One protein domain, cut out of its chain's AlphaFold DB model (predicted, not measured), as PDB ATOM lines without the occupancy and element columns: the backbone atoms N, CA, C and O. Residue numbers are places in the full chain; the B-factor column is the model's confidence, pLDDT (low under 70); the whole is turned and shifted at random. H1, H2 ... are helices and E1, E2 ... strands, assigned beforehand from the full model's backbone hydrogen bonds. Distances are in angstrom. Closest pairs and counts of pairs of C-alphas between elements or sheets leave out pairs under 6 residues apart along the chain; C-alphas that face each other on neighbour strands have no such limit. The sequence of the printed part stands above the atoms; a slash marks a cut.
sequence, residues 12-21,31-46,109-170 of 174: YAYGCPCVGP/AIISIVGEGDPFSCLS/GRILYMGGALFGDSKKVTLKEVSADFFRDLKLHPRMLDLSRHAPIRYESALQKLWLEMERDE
ATOM      1  N   TYR A  12     239.200 176.786 315.259       89.69
ATOM      2  CA  TYR A  12     238.180 175.834 314.837       89.69
ATOM      3  C   TYR A  12     237.344 175.442 316.052       89.69
ATOM      4  O   TYR A  12     237.870 174.881 317.015       89.69
ATOM      5  N   ALA A  13     236.053 175.756 316.020       90.69
ATOM      6  CA  ALA A  13     235.127 175.470 317.108       90.69
ATOM      7  C   ALA A  13     234.097 174.428 316.663       90.69
ATOM      8  O   ALA A  13     233.384 174.646 315.691       90.69
ATOM      9  N   TYR A  14     233.994 173.313 317.383       91.56
ATOM     10  CA  TYR A  14     233.103 172.199 317.045       91.56
ATOM     11  C   TYR A  14     231.843 172.218 317.907       91.56
ATOM     12  O   TYR A  14     231.940 172.328 319.128       91.56
ATOM     13  N   GLY A  15     230.665 172.130 317.281       88.56
ATOM     14  CA  GLY A  15     229.373 172.109 317.978       88.56
ATOM     15  C   GLY A  15     229.107 173.359 318.825       88.56
ATOM     16  O   GLY A  15     228.404 173.307 319.831       88.56
ATOM     17  N   CYS A  16     229.715 174.490 318.468       87.62
ATOM     18  CA  CYS A  16     229.658 175.691 319.288       87.62
ATOM     19  C   CYS A  16     228.216 176.210 319.456       87.62
ATOM     20  O   CYS A  16     227.445 176.213 318.489       87.62
ATOM     21  N   PRO A  17     227.861 176.707 320.653       85.12
ATOM     22  CA  PRO A  17     226.573 177.343 320.867       85.12
ATOM     23  C   PRO A  17     226.454 178.638 320.059       85.12
ATOM     24  O   PRO A  17     227.443 179.270 319.678       85.12
ATOM     25  N   CYS A  18     225.216 179.068 319.849       86.12
ATOM     26  CA  CYS A  18     224.920 180.330 319.195       86.12
ATOM     27  C   CYS A  18     225.199 181.515 320.134       86.12
ATOM     28  O   CYS A  18     224.385 181.818 321.009       86.12
ATOM     29  N   VAL A  19     226.332 182.194 319.943       83.06
ATOM     30  CA  VAL A  19     226.783 183.314 320.796       83.06
ATOM     31  C   VAL A  19     227.150 184.586 320.020       83.06
ATOM     32  O   VAL A  19     227.333 185.634 320.633       83.06
ATOM     33  N   GLY A  20     227.242 184.530 318.688       76.50
ATOM     34  CA  GLY A  20     227.551 185.687 317.840       76.50
ATOM     35  C   GLY A  20     226.285 186.405 317.353       76.50
ATOM     36  O   GLY A  20     225.359 185.732 316.910       76.50
ATOM     37  N   PRO A  21     226.176 187.742 317.422       74.12
ATOM     38  CA  PRO A  21     225.016 188.451 316.875       74.12
ATOM     39  C   PRO A  21     225.079 188.517 315.336       74.12
ATOM     40  O   PRO A  21     226.170 188.540 314.767       74.12
ATOM     41  N   ALA A  31     239.362 184.260 311.082       77.06
ATOM     42  CA  ALA A  31     240.030 183.721 312.273       77.06
ATOM     43  C   ALA A  31     239.178 182.702 313.032       77.06
ATOM     44  O   ALA A  31     239.732 181.909 313.781       77.06
ATOM     45  N   ILE A  32     237.851 182.720 312.880       84.75
ATOM     46  CA  ILE A  32     236.951 181.793 313.579       84.75
ATOM     47  C   ILE A  32     236.153 180.996 312.551       84.75
ATOM     48  O   ILE A  32     235.454 181.567 311.711       84.75
ATOM     49  N   ILE A  33     236.262 179.674 312.647       89.19
ATOM     50  CA  ILE A  33     235.556 178.700 311.823       89.19
ATOM     51  C   ILE A  33     234.746 177.803 312.759       89.19
ATOM     52  O   ILE A  33     235.288 176.976 313.494       89.19
ATOM     53  N   SER A  34     233.431 177.971 312.728       91.69
ATOM     54  CA  SER A  34     232.473 177.156 313.461       91.69
ATOM     55  C   SER A  34     232.058 175.953 312.629       91.69
ATOM     56  O   SER A  34     231.469 176.091 311.561       91.69
ATOM     57  N   ILE A  35     232.336 174.759 313.133       92.94
ATOM     58  CA  ILE A  35     231.993 173.487 312.510       92.94
ATOM     59  C   ILE A  35     230.799 172.899 313.255       92.94
ATOM     60  O   ILE A  35     230.869 172.600 314.448       92.94
ATOM     61  N   VAL A  36     229.691 172.732 312.542       92.19
ATOM     62  CA  VAL A  36     228.408 172.311 313.099       92.19
ATOM     63  C   VAL A  36     227.966 171.003 312.463       92.19
ATOM     64  O   VAL A  36     227.771 170.938 311.253       92.19
ATOM     65  N   GLY A  37     227.764 169.974 313.281       90.56
ATOM     66  CA  GLY A  37     227.197 168.703 312.855       90.56
ATOM     67  C   GLY A  37     225.689 168.788 312.633       90.56
ATOM     68  O   GLY A  37     224.961 169.456 313.371       90.56
ATOM     69  N   GLU A  38     225.196 168.077 311.625       87.94
ATOM     70  CA  GLU A  38     223.768 167.892 311.399       87.94
ATOM     71  C   GLU A  38     223.068 167.310 312.636       87.94
ATOM     72  O   GLU A  38     223.447 166.285 313.202       87.94
ATOM     73  N   GLY A  39     222.022 168.005 313.082       82.94
ATOM     74  CA  GLY A  39     221.292 167.659 314.297       82.94
ATOM     75  C   GLY A  39     222.107 167.760 315.588       82.94
ATOM     76  O   GLY A  39     221.652 167.227 316.597       82.94
ATOM     77  N   ASP A  40     223.269 168.427 315.581       86.88
ATOM     78  CA  ASP A  40     223.913 168.849 316.822       86.88
ATOM     79  C   ASP A  40     222.963 169.799 317.571       86.88
ATOM     80  O   ASP A  40     222.571 170.842 317.028       86.88
ATOM     81  N   PRO A  41     222.589 169.459 318.813       81.38
ATOM     82  CA  PRO A  41     221.566 170.177 319.551       81.38
ATOM     83  C   PRO A  41     221.973 171.600 319.951       81.38
ATOM     84  O   PRO A  41     221.109 172.466 320.075       81.38
ATOM     85  N   PHE A  42     223.266 171.877 320.126       84.31
ATOM     86  CA  PHE A  42     223.745 173.172 320.619       84.31
ATOM     87  C   PHE A  42     223.882 174.214 319.518       84.31
ATOM     88  O   PHE A  42     223.798 175.413 319.783       84.31
ATOM     89  N   SER A  43     223.989 173.761 318.272       78.44
ATOM     90  CA  SER A  43     224.165 174.634 317.117       78.44
ATOM     91  C   SER A  43     222.989 175.566 316.827       78.44
ATOM     92  O   SER A  43     223.179 176.577 316.165       78.44
ATOM     93  N   CYS A  44     221.792 175.266 317.342       74.38
ATOM     94  CA  CYS A  44     220.610 176.126 317.227       74.38
ATOM     95  C   CYS A  44     220.221 176.785 318.565       74.38
ATOM     96  O   CYS A  44     219.227 177.505 318.633       74.38
ATOM     97  N   LEU A  45     220.952 176.542 319.660       82.25
ATOM     98  CA  LEU A  45     220.587 177.050 320.984       82.25
ATOM     99  C   LEU A  45     221.257 178.400 321.248       82.25
ATOM    100  O   LEU A  45     222.464 178.481 321.460       82.25
ATOM    101  N   SER A  46     220.442 179.461 321.272       85.50
ATOM    102  CA  SER A  46     220.831 180.800 321.733       85.50
ATOM    103  C   SER A  46     219.913 181.274 322.858       85.50
ATOM    104  O   SER A  46     218.780 180.801 322.983       85.50
ATOM    105  N   GLY A 109     231.629 183.577 313.373       85.12
ATOM    106  CA  GLY A 109     232.553 183.495 312.237       85.12
ATOM    107  C   GLY A 109     231.987 182.735 311.033       85.12
ATOM    108  O   GLY A 109     230.789 182.793 310.754       85.12
ATOM    109  N   ARG A 110     232.863 182.049 310.287       87.62
ATOM    110  CA  ARG A 110     232.461 181.222 309.137       87.62
ATOM    111  C   ARG A 110     231.862 179.914 309.618       87.62
ATOM    112  O   ARG A 110     232.468 179.226 310.434       87.62
ATOM    113  N   ILE A 111     230.706 179.547 309.076       90.56
ATOM    114  CA  ILE A 111     229.972 178.369 309.533       90.56
ATOM    115  C   ILE A 111     230.077 177.262 308.491       90.56
ATOM    116  O   ILE A 111     229.560 177.390 307.383       90.56
ATOM    117  N   LEU A 112     230.709 176.156 308.869       93.00
ATOM    118  CA  LEU A 112     230.774 174.935 308.082       93.00
ATOM    119  C   LEU A 112     229.783 173.917 308.650       93.00
ATOM    120  O   LEU A 112     229.934 173.430 309.770       93.00
ATOM    121  N   TYR A 113     228.763 173.592 307.866       92.56
ATOM    122  CA  TYR A 113     227.765 172.585 308.191       92.56
ATOM    123  C   TYR A 113     228.203 171.213 307.688       92.56
ATOM    124  O   TYR A 113     228.468 171.033 306.494       92.56
ATOM    125  N   MET A 114     228.252 170.251 308.603       91.25
ATOM    126  CA  MET A 114     228.704 168.892 308.363       91.25
ATOM    127  C   MET A 114     227.527 167.916 308.362       91.25
ATOM    128  O   MET A 114     226.882 167.702 309.387       91.25
ATOM    129  N   GLY A 115     227.264 167.308 307.207       89.31
ATOM    130  CA  GLY A 115     226.277 166.236 307.044       89.31
ATOM    131  C   GLY A 115     226.948 164.884 306.808       89.31
ATOM    132  O   GLY A 115     228.137 164.818 306.500       89.31
ATOM    133  N   GLY A 116     226.187 163.796 306.908       84.31
ATOM    134  CA  GLY A 116     226.676 162.432 306.655       84.31
ATOM    135  C   GLY A 116     226.323 161.457 307.771       84.31
ATOM    136  O   GLY A 116     225.742 161.858 308.770       84.31
ATOM    137  N   ALA A 117     226.717 160.189 307.643       79.25
ATOM    138  CA  ALA A 117     226.138 159.088 308.426       79.25
ATOM    139  C   ALA A 117     226.365 159.192 309.946       79.25
ATOM    140  O   ALA A 117     225.710 158.514 310.732       79.25
ATOM    141  N   LEU A 118     227.327 160.019 310.367       79.19
ATOM    142  CA  LEU A 118     227.634 160.274 311.772       79.19
ATOM    143  C   LEU A 118     226.767 161.386 312.388       79.19
ATOM    144  O   LEU A 118     226.703 161.481 313.611       79.19
ATOM    145  N   PHE A 119     226.073 162.183 311.579       72.88
ATOM    146  CA  PHE A 119     225.279 163.334 312.021       72.88
ATOM    147  C   PHE A 119     223.835 163.316 311.475       72.88
ATOM    148  O   PHE A 119     222.893 163.645 312.196       72.88
ATOM    149  N   GLY A 120     223.628 162.816 310.257       68.44
ATOM    150  CA  GLY A 120     222.333 162.659 309.596       68.44
ATOM    151  C   GLY A 120     222.214 161.357 308.801       68.44
ATOM    152  O   GLY A 120     222.966 160.408 309.013       68.44
ATOM    153  N   ASP A 121     221.257 161.320 307.874       66.62
ATOM    154  CA  ASP A 121     220.864 160.089 307.168       66.62
ATOM    155  C   ASP A 121     221.655 159.845 305.867       66.62
ATOM    156  O   ASP A 121     221.558 158.784 305.245       66.62
ATOM    157  N   SER A 122     222.465 160.820 305.440       70.94
ATOM    158  CA  SER A 122     223.293 160.697 304.237       70.94
ATOM    159  C   SER A 122     224.452 159.728 304.459       70.94
ATOM    160  O   SER A 122     225.188 159.848 305.430       70.94
ATOM    161  N   LYS A 123     224.705 158.810 303.519       75.19
ATOM    162  CA  LYS A 123     225.895 157.938 303.577       75.19
ATOM    163  C   LYS A 123     227.203 158.696 303.333       75.19
ATOM    164  O   LYS A 123     228.225 158.308 303.890       75.19
ATOM    165  N   LYS A 124     227.163 159.762 302.525       83.88
ATOM    166  CA  LYS A 124     228.333 160.573 302.164       83.88
ATOM    167  C   LYS A 124     228.535 161.697 303.175       83.88
ATOM    168  O   LYS A 124     227.567 162.392 303.507       83.88
ATOM    169  N   VAL A 125     229.775 161.875 303.638       87.88
ATOM    170  CA  VAL A 125     230.145 163.019 304.477       87.88
ATOM    171  C   VAL A 125     230.208 164.265 303.600       87.88
ATOM    172  O   VAL A 125     230.770 164.254 302.511       87.88
ATOM    173  N   THR A 126     229.586 165.347 304.054       90.31
ATOM    174  CA  THR A 126     229.602 166.636 303.354       90.31
ATOM    175  C   THR A 126     230.019 167.721 304.321       90.31
ATOM    176  O   THR A 126     229.627 167.688 305.485       90.31
ATOM    177  N   LEU A 127     230.790 168.688 303.835       91.69
ATOM    178  CA  LEU A 127     231.153 169.886 304.573       91.69
ATOM    179  C   LEU A 127     230.892 171.080 303.662       91.69
ATOM    180  O   LEU A 127     231.503 171.195 302.602       91.69
ATOM    181  N   LYS A 128     229.937 171.931 304.037       93.19
ATOM    182  CA  LYS A 128     229.537 173.085 303.225       93.19
ATOM    183  C   LYS A 128     229.443 174.338 304.068       93.19
ATOM    184  O   LYS A 128     228.987 174.290 305.206       93.19
ATOM    185  N   GLU A 129     229.831 175.463 303.493       92.88
ATOM    186  CA  GLU A 129     229.617 176.756 304.130       92.88
ATOM    187  C   GLU A 129     228.126 177.120 304.088       92.88
ATOM    188  O   GLU A 129     227.451 176.909 303.075       92.88
ATOM    189  N   VAL A 130     227.588 177.612 305.205       91.06
ATOM    190  CA  VAL A 130     226.183 178.029 305.334       91.06
ATOM    191  C   VAL A 130     226.089 179.415 305.960       91.06
ATOM    192  O   VAL A 130     226.960 179.830 306.721       91.06
ATOM    193  N   SER A 131     225.011 180.138 305.656       89.50
ATOM    194  CA  SER A 131     224.738 181.425 306.291       89.50
ATOM    195  C   SER A 131     224.232 181.249 307.725       89.50
ATOM    196  O   SER A 131     223.603 180.244 308.063       89.50
ATOM    197  N   ALA A 132     224.441 182.270 308.559       85.56
ATOM    198  CA  ALA A 132     223.900 182.328 309.918       85.56
ATOM    199  C   ALA A 132     222.367 182.162 309.951       85.56
ATOM    200  O   ALA A 132     221.837 181.499 310.841       85.56
ATOM    201  N   ASP A 133     221.660 182.663 308.930       84.62
ATOM    202  CA  ASP A 133     220.204 182.514 308.780       84.62
ATOM    203  C   ASP A 133     219.721 181.057 308.796       84.62
ATOM    204  O   ASP A 133     218.563 180.801 309.130       84.62
ATOM    205  N   PHE A 134     220.593 180.091 308.483       85.62
ATOM    206  CA  PHE A 134     220.278 178.666 308.594       85.62
ATOM    207  C   PHE A 134     219.873 178.256 310.024       85.62
ATOM    208  O   PHE A 134     219.087 177.323 310.196       85.62
ATOM    209  N   PHE A 135     220.364 178.979 311.037       85.06
ATOM    210  CA  PHE A 135     220.147 178.729 312.467       85.06
ATOM    211  C   PHE A 135     219.138 179.691 313.107       85.06
ATOM    212  O   PHE A 135     219.026 179.737 314.328       85.06
ATOM    213  N   ARG A 136     218.408 180.475 312.303       82.81
ATOM    214  CA  ARG A 136     217.435 181.473 312.783       82.81
ATOM    215  C   ARG A 136     216.259 180.868 313.546       82.81
ATOM    216  O   ARG A 136     215.707 181.511 314.436       82.81
ATOM    217  N   ASP A 137     215.840 179.675 313.144       78.12
ATOM    218  CA  ASP A 137     214.734 178.963 313.767       78.12
ATOM    219  C   ASP A 137     215.280 177.796 314.589       78.12
ATOM    220  O   ASP A 137     216.020 176.947 314.083       78.12
ATOM    221  N   LEU A 138     214.849 177.701 315.848       76.31
ATOM    222  CA  LEU A 138     215.102 176.505 316.634       76.31
ATOM    223  C   LEU A 138     214.202 175.374 316.133       76.31
ATOM    224  O   LEU A 138     212.983 175.400 316.307       76.31
ATOM    225  N   LYS A 139     214.816 174.349 315.550       72.81
ATOM    226  CA  LYS A 139     214.115 173.141 315.115       72.81
ATOM    227  C   LYS A 139     213.961 172.187 316.295       72.81
ATOM    228  O   LYS A 139     214.906 171.495 316.667       72.81
ATOM    229  N   LEU A 140     212.768 172.155 316.889       68.44
ATOM    230  CA  LEU A 140     212.427 171.175 317.919       68.44
ATOM    231  C   LEU A 140     212.241 169.800 317.263       68.44
ATOM    232  O   LEU A 140     211.394 169.626 316.391       68.44
ATOM    233  N   HIS A 141     213.033 168.823 317.685       65.69
ATOM    234  CA  HIS A 141     212.952 167.435 317.233       65.69
ATOM    235  C   HIS A 141     212.936 166.522 318.469       65.69
ATOM    236  O   HIS A 141     213.599 166.853 319.453       65.69
ATOM    237  N   PRO A 142     212.265 165.352 318.462       64.88
ATOM    238  CA  PRO A 142     212.289 164.427 319.604       64.88
ATOM    239  C   PRO A 142     213.704 164.000 320.024       64.88
ATOM    240  O   PRO A 142     213.948 163.654 321.174       64.88
ATOM    241  N   ARG A 143     214.652 164.059 319.082       65.25
ATOM    242  CA  ARG A 143     216.086 163.815 319.307       65.25
ATOM    243  C   ARG A 143     216.913 165.098 319.437       65.25
ATOM    244  O   ARG A 143     218.125 165.040 319.309       65.25
ATOM    245  N   MET A 144     216.306 166.261 319.670       69.25
ATOM    246  CA  MET A 144     217.063 167.515 319.789       69.25
ATOM    247  C   MET A 144     217.896 167.609 321.063       69.25
ATOM    248  O   MET A 144     218.606 168.581 321.235       69.25
ATOM    249  N   LEU A 145     217.747 166.679 322.000       72.81
ATOM    250  CA  LEU A 145     218.621 166.555 323.166       72.81
ATOM    251  C   LEU A 145     219.429 165.254 323.090       72.81
ATOM    252  O   LEU A 145     219.954 164.783 324.094       72.81
ATOM    253  N   ASP A 146     219.526 164.659 321.896       79.38
ATOM    254  CA  ASP A 146     220.442 163.560 321.629       79.38
ATOM    255  C   ASP A 146     221.875 164.102 321.606       79.38
ATOM    256  O   ASP A 146     222.437 164.455 320.567       79.38
ATOM    257  N   LEU A 147     222.469 164.162 322.797       84.69
ATOM    258  CA  LEU A 147     223.839 164.619 323.003       84.69
ATOM    259  C   LEU A 147     224.865 163.740 322.278       84.69
ATOM    260  O   LEU A 147     226.005 164.167 322.106       84.69
ATOM    261  N   SER A 148     224.485 162.542 321.809       85.31
ATOM    262  CA  SER A 148     225.399 161.694 321.043       85.31
ATOM    263  C   SER A 148     225.873 162.380 319.763       85.31
ATOM    264  O   SER A 148     226.998 162.132 319.336       85.31
ATOM    265  N   ARG A 149     225.064 163.288 319.194       83.19
ATOM    266  CA  ARG A 149     225.405 164.083 318.004       83.19
ATOM    267  C   ARG A 149     226.380 165.228 318.281       83.19
ATOM    268  O   ARG A 149     226.974 165.732 317.341       83.19
ATOM    269  N   HIS A 150     226.584 165.597 319.544       88.88
ATOM    270  CA  HIS A 150     227.561 166.608 319.959       88.88
ATOM    271  C   HIS A 150     228.911 165.992 320.385       88.88
ATOM    272  O   HIS A 150     229.846 166.699 320.750       88.88
ATOM    273  N   ALA A 151     229.039 164.661 320.372       89.88
ATOM    274  CA  ALA A 151     230.243 163.996 320.855       89.88
ATOM    275  C   ALA A 151     231.468 164.338 319.973       89.88
ATOM    276  O   ALA A 151     231.415 164.100 318.762       89.88
ATOM    277  N   PRO A 152     232.599 164.799 320.552       88.75
ATOM    278  CA  PRO A 152     233.790 165.192 319.787       88.75
ATOM    279  C   PRO A 152     234.294 164.112 318.824       88.75
ATOM    280  O   PRO A 152     234.632 164.401 317.679       88.75
ATOM    281  N   ILE A 153     234.240 162.846 319.252       91.06
ATOM    282  CA  ILE A 153     234.662 161.692 318.450       91.06
ATOM    283  C   ILE A 153     233.916 161.585 317.111       91.06
ATOM    284  O   ILE A 153     234.461 161.067 316.139       91.06
ATOM    285  N   ARG A 154     232.672 162.079 317.025       90.00
ATOM    286  CA  ARG A 154     231.905 162.069 315.771       90.00
ATOM    287  C   ARG A 154     232.424 163.092 314.778       90.00
ATOM    288  O   ARG A 154     232.510 162.772 313.596       90.00
ATOM    289  N   TYR A 155     232.784 164.282 315.255       90.94
ATOM    290  CA  TYR A 155     233.390 165.324 314.427       90.94
ATOM    291  C   TYR A 155     234.721 164.844 313.867       90.94
ATOM    292  O   TYR A 155     234.937 164.902 312.659       90.94
ATOM    293  N   GLU A 156     235.562 164.277 314.728       91.31
ATOM    294  CA  GLU A 156     236.840 163.690 314.332       91.31
ATOM    295  C   GLU A 156     236.654 162.573 313.295       91.31
ATOM    296  O   GLU A 156     237.232 162.624 312.212       91.31
ATOM    297  N   SER A 157     235.780 161.604 313.580       91.19
ATOM    298  CA  SER A 157     235.531 160.468 312.684       91.19
ATOM    299  C   SER A 157     234.959 160.897 311.328       91.19
ATOM    300  O   SER A 157     235.244 160.275 310.307       91.19
ATOM    301  N   ALA A 158     234.120 161.936 311.297       90.44
ATOM    302  CA  ALA A 158     233.563 162.455 310.054       90.44
ATOM    303  C   ALA A 158     234.622 163.185 309.224       90.44
ATOM    304  O   ALA A 158     234.693 162.966 308.018       90.44
ATOM    305  N   LEU A 159     235.476 163.988 309.862       90.69
ATOM    306  CA  LEU A 159     236.581 164.666 309.185       90.69
ATOM    307  C   LEU A 159     237.617 163.682 308.645       90.69
ATOM    308  O   LEU A 159     238.048 163.840 307.510       90.69
ATOM    309  N   GLN A 160     237.967 162.643 309.408       90.88
ATOM    310  CA  GLN A 160     238.865 161.584 308.936       90.88
ATOM    311  C   GLN A 160     238.306 160.887 307.693       90.88
ATOM    312  O   GLN A 160     239.025 160.677 306.721       90.88
ATOM    313  N   LYS A 161     237.007 160.563 307.689       89.00
ATOM    314  CA  LYS A 161     236.349 159.990 306.504       89.00
ATOM    315  C   LYS A 161     236.366 160.945 305.317       89.00
ATOM    316  O   LYS A 161     236.679 160.512 304.218       89.00
ATOM    317  N   LEU A 162     236.049 162.220 305.544       89.06
ATOM    318  CA  LEU A 162     236.061 163.235 304.493       89.06
ATOM    319  C   LEU A 162     237.458 163.382 303.878       89.06
ATOM    320  O   LEU A 162     237.578 163.424 302.660       89.06
ATOM    321  N   TRP A 163     238.500 163.401 304.711       89.12
ATOM    322  CA  TRP A 163     239.892 163.464 304.271       89.12
ATOM    323  C   TRP A 163     240.265 162.278 303.372       89.12
ATOM    324  O   TRP A 163     240.742 162.472 302.259       89.12
ATOM    325  N   LEU A 164     239.961 161.054 303.816       88.50
ATOM    326  CA  LEU A 164     240.223 159.836 303.043       88.50
ATOM    327  C   LEU A 164     239.437 159.785 301.723       88.50
ATOM    328  O   LEU A 164     239.908 159.209 300.747       88.50
ATOM    329  N   GLU A 165     238.221 160.334 301.682       86.75
ATOM    330  CA  GLU A 165     237.446 160.440 300.440       86.75
ATOM    331  C   GLU A 165     238.085 161.440 299.464       86.75
ATOM    332  O   GLU A 165     238.157 161.149 298.273       86.75
ATOM    333  N   MET A 166     238.602 162.569 299.962       86.19
ATOM    334  CA  MET A 166     239.279 163.578 299.138       86.19
ATOM    335  C   MET A 166     240.580 163.054 298.515       86.19
ATOM    336  O   MET A 166     240.782 163.242 297.320       86.19
ATOM    337  N   GLU A 167     241.418 162.343 299.279       88.06
ATOM    338  CA  GLU A 167     242.661 161.745 298.753       88.06
ATOM    339  C   GLU A 167     242.381 160.751 297.612       88.06
ATOM    340  O   GLU A 167     243.090 160.720 296.607       88.06
ATOM    341  N   ARG A 168     241.306 159.961 297.726       83.25
ATOM    342  CA  ARG A 168     240.929 158.982 296.693       83.25
ATOM    343  C   ARG A 168     240.400 159.635 295.419       83.25
ATOM    344  O   ARG A 168     240.635 159.106 294.337       83.25
ATOM    345  N   ASP A 169     239.678 160.747 295.537       79.38
ATOM    346  CA  ASP A 169     239.184 161.494 294.376       79.38
ATOM    347  C   ASP A 169     240.343 162.187 293.620       79.38
ATOM    348  O   ASP A 169     240.306 162.287 292.388       79.38
ATOM    349  N   GLU A 170     241.406 162.597 294.325       74.88
ATOM    350  CA  GLU A 170     242.634 163.136 293.721       74.88
ATOM    351  C   GLU A 170     243.437 162.057 292.967       74.88
ATOM    352  O   GLU A 170     243.835 162.293 291.828       74.88
TER     353      GLU A 170
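AT A GLANCE: This is residues 12 to 21, 31 to 46 and 109 to 170 of the 174 residues of the protein "Hypothetical protein" of Ditylum brightwellii (UniProt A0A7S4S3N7). A four-stranded, twisted sheet has one long helix, H4, laid crosswise over one face; H4 packs on it with residues 152 to 162, and its last turns run on past the edge strand E4. The short helices H1 and H3 sit together near the last residues of E2, with H3 joined to the first residue of H4 by a tight link, and the long link from H2 to H3, residues 136 to 146, folds back past H1. The 88 printed residues hold four named helices and four named strands, in the order E1 E2 H1 E3 E4 H2 H3 H4; the sheet runs E1 E2 E3 E4 and is mixed. The class is mixed, helices and strands, in two layers, a sheet with H4 on one face. The whole is compact, with a radius of gyration of the C-alphas of 12.9 A and spans of 39 by 32 by 19 A.

IN THESE COORDINATES: E1, residues 12 to 14, begins at C-alpha 12 (238.180, 175.834, 314.837). E2, residues 32 to 37, and E3, residues 110 to 115, each measure 16.3 A; H1, residues 41 to 44, lies between them in the chain. E4, residues 126 to 130, measures 12.1 A. H2 is residues 132 to 135 and H3 residues 147 to 150. H4, residues 152 to 170, measures 27.6 A and ends at C-alpha 170 (242.634, 163.136, 293.721).

HOW THE PARTS SIT: E1 and E2 are parallel at 25 degrees, with N 35 and O 13 2.8 A apart, within hydrogen-bond range. E2 and E3 are parallel at 20 degrees, with N 34 and O 110 at 2.8 A. E3 and E4 form an antiparallel hairpin at 145 degrees, with N 113 and O 128 at 2.8 A. From edge to edge the strands' lines turn by 73 degrees. H4 is on the sheet at a height of 9.6 A, over E2 and E4, and runs across the strands, at 82 degrees to E2 on the local plane; the closest C-alphas of H4 and E2 are Tyr 155 and Gly 37, 7.2 A. H1 only grazes the sheet, with residues 42 to 44. H1 and H3 touch, closest at the C-alphas of Pro 41 and Leu 147, 6.9 A. H3 and H4 meet only through their link. H2 and H4 are apart. In H4 every O i to N i+4 pair is within hydrogen-bond range; H1, H2 and H3 are too short for such a pair.

THE WHOLE: The C-alphas farthest apart are those of Pro 142 and Glu 170, 39.9 A. Residues 22 to 30 and 47 to 108 are not printed; the C-alpha gaps are 16.4 A and 15.3 A. The link from H2 to H3 is long, with 11 residues. Mean pLDDT of the printed part is 84.1; residues 120 to 121 and 140 to 144 are under 70.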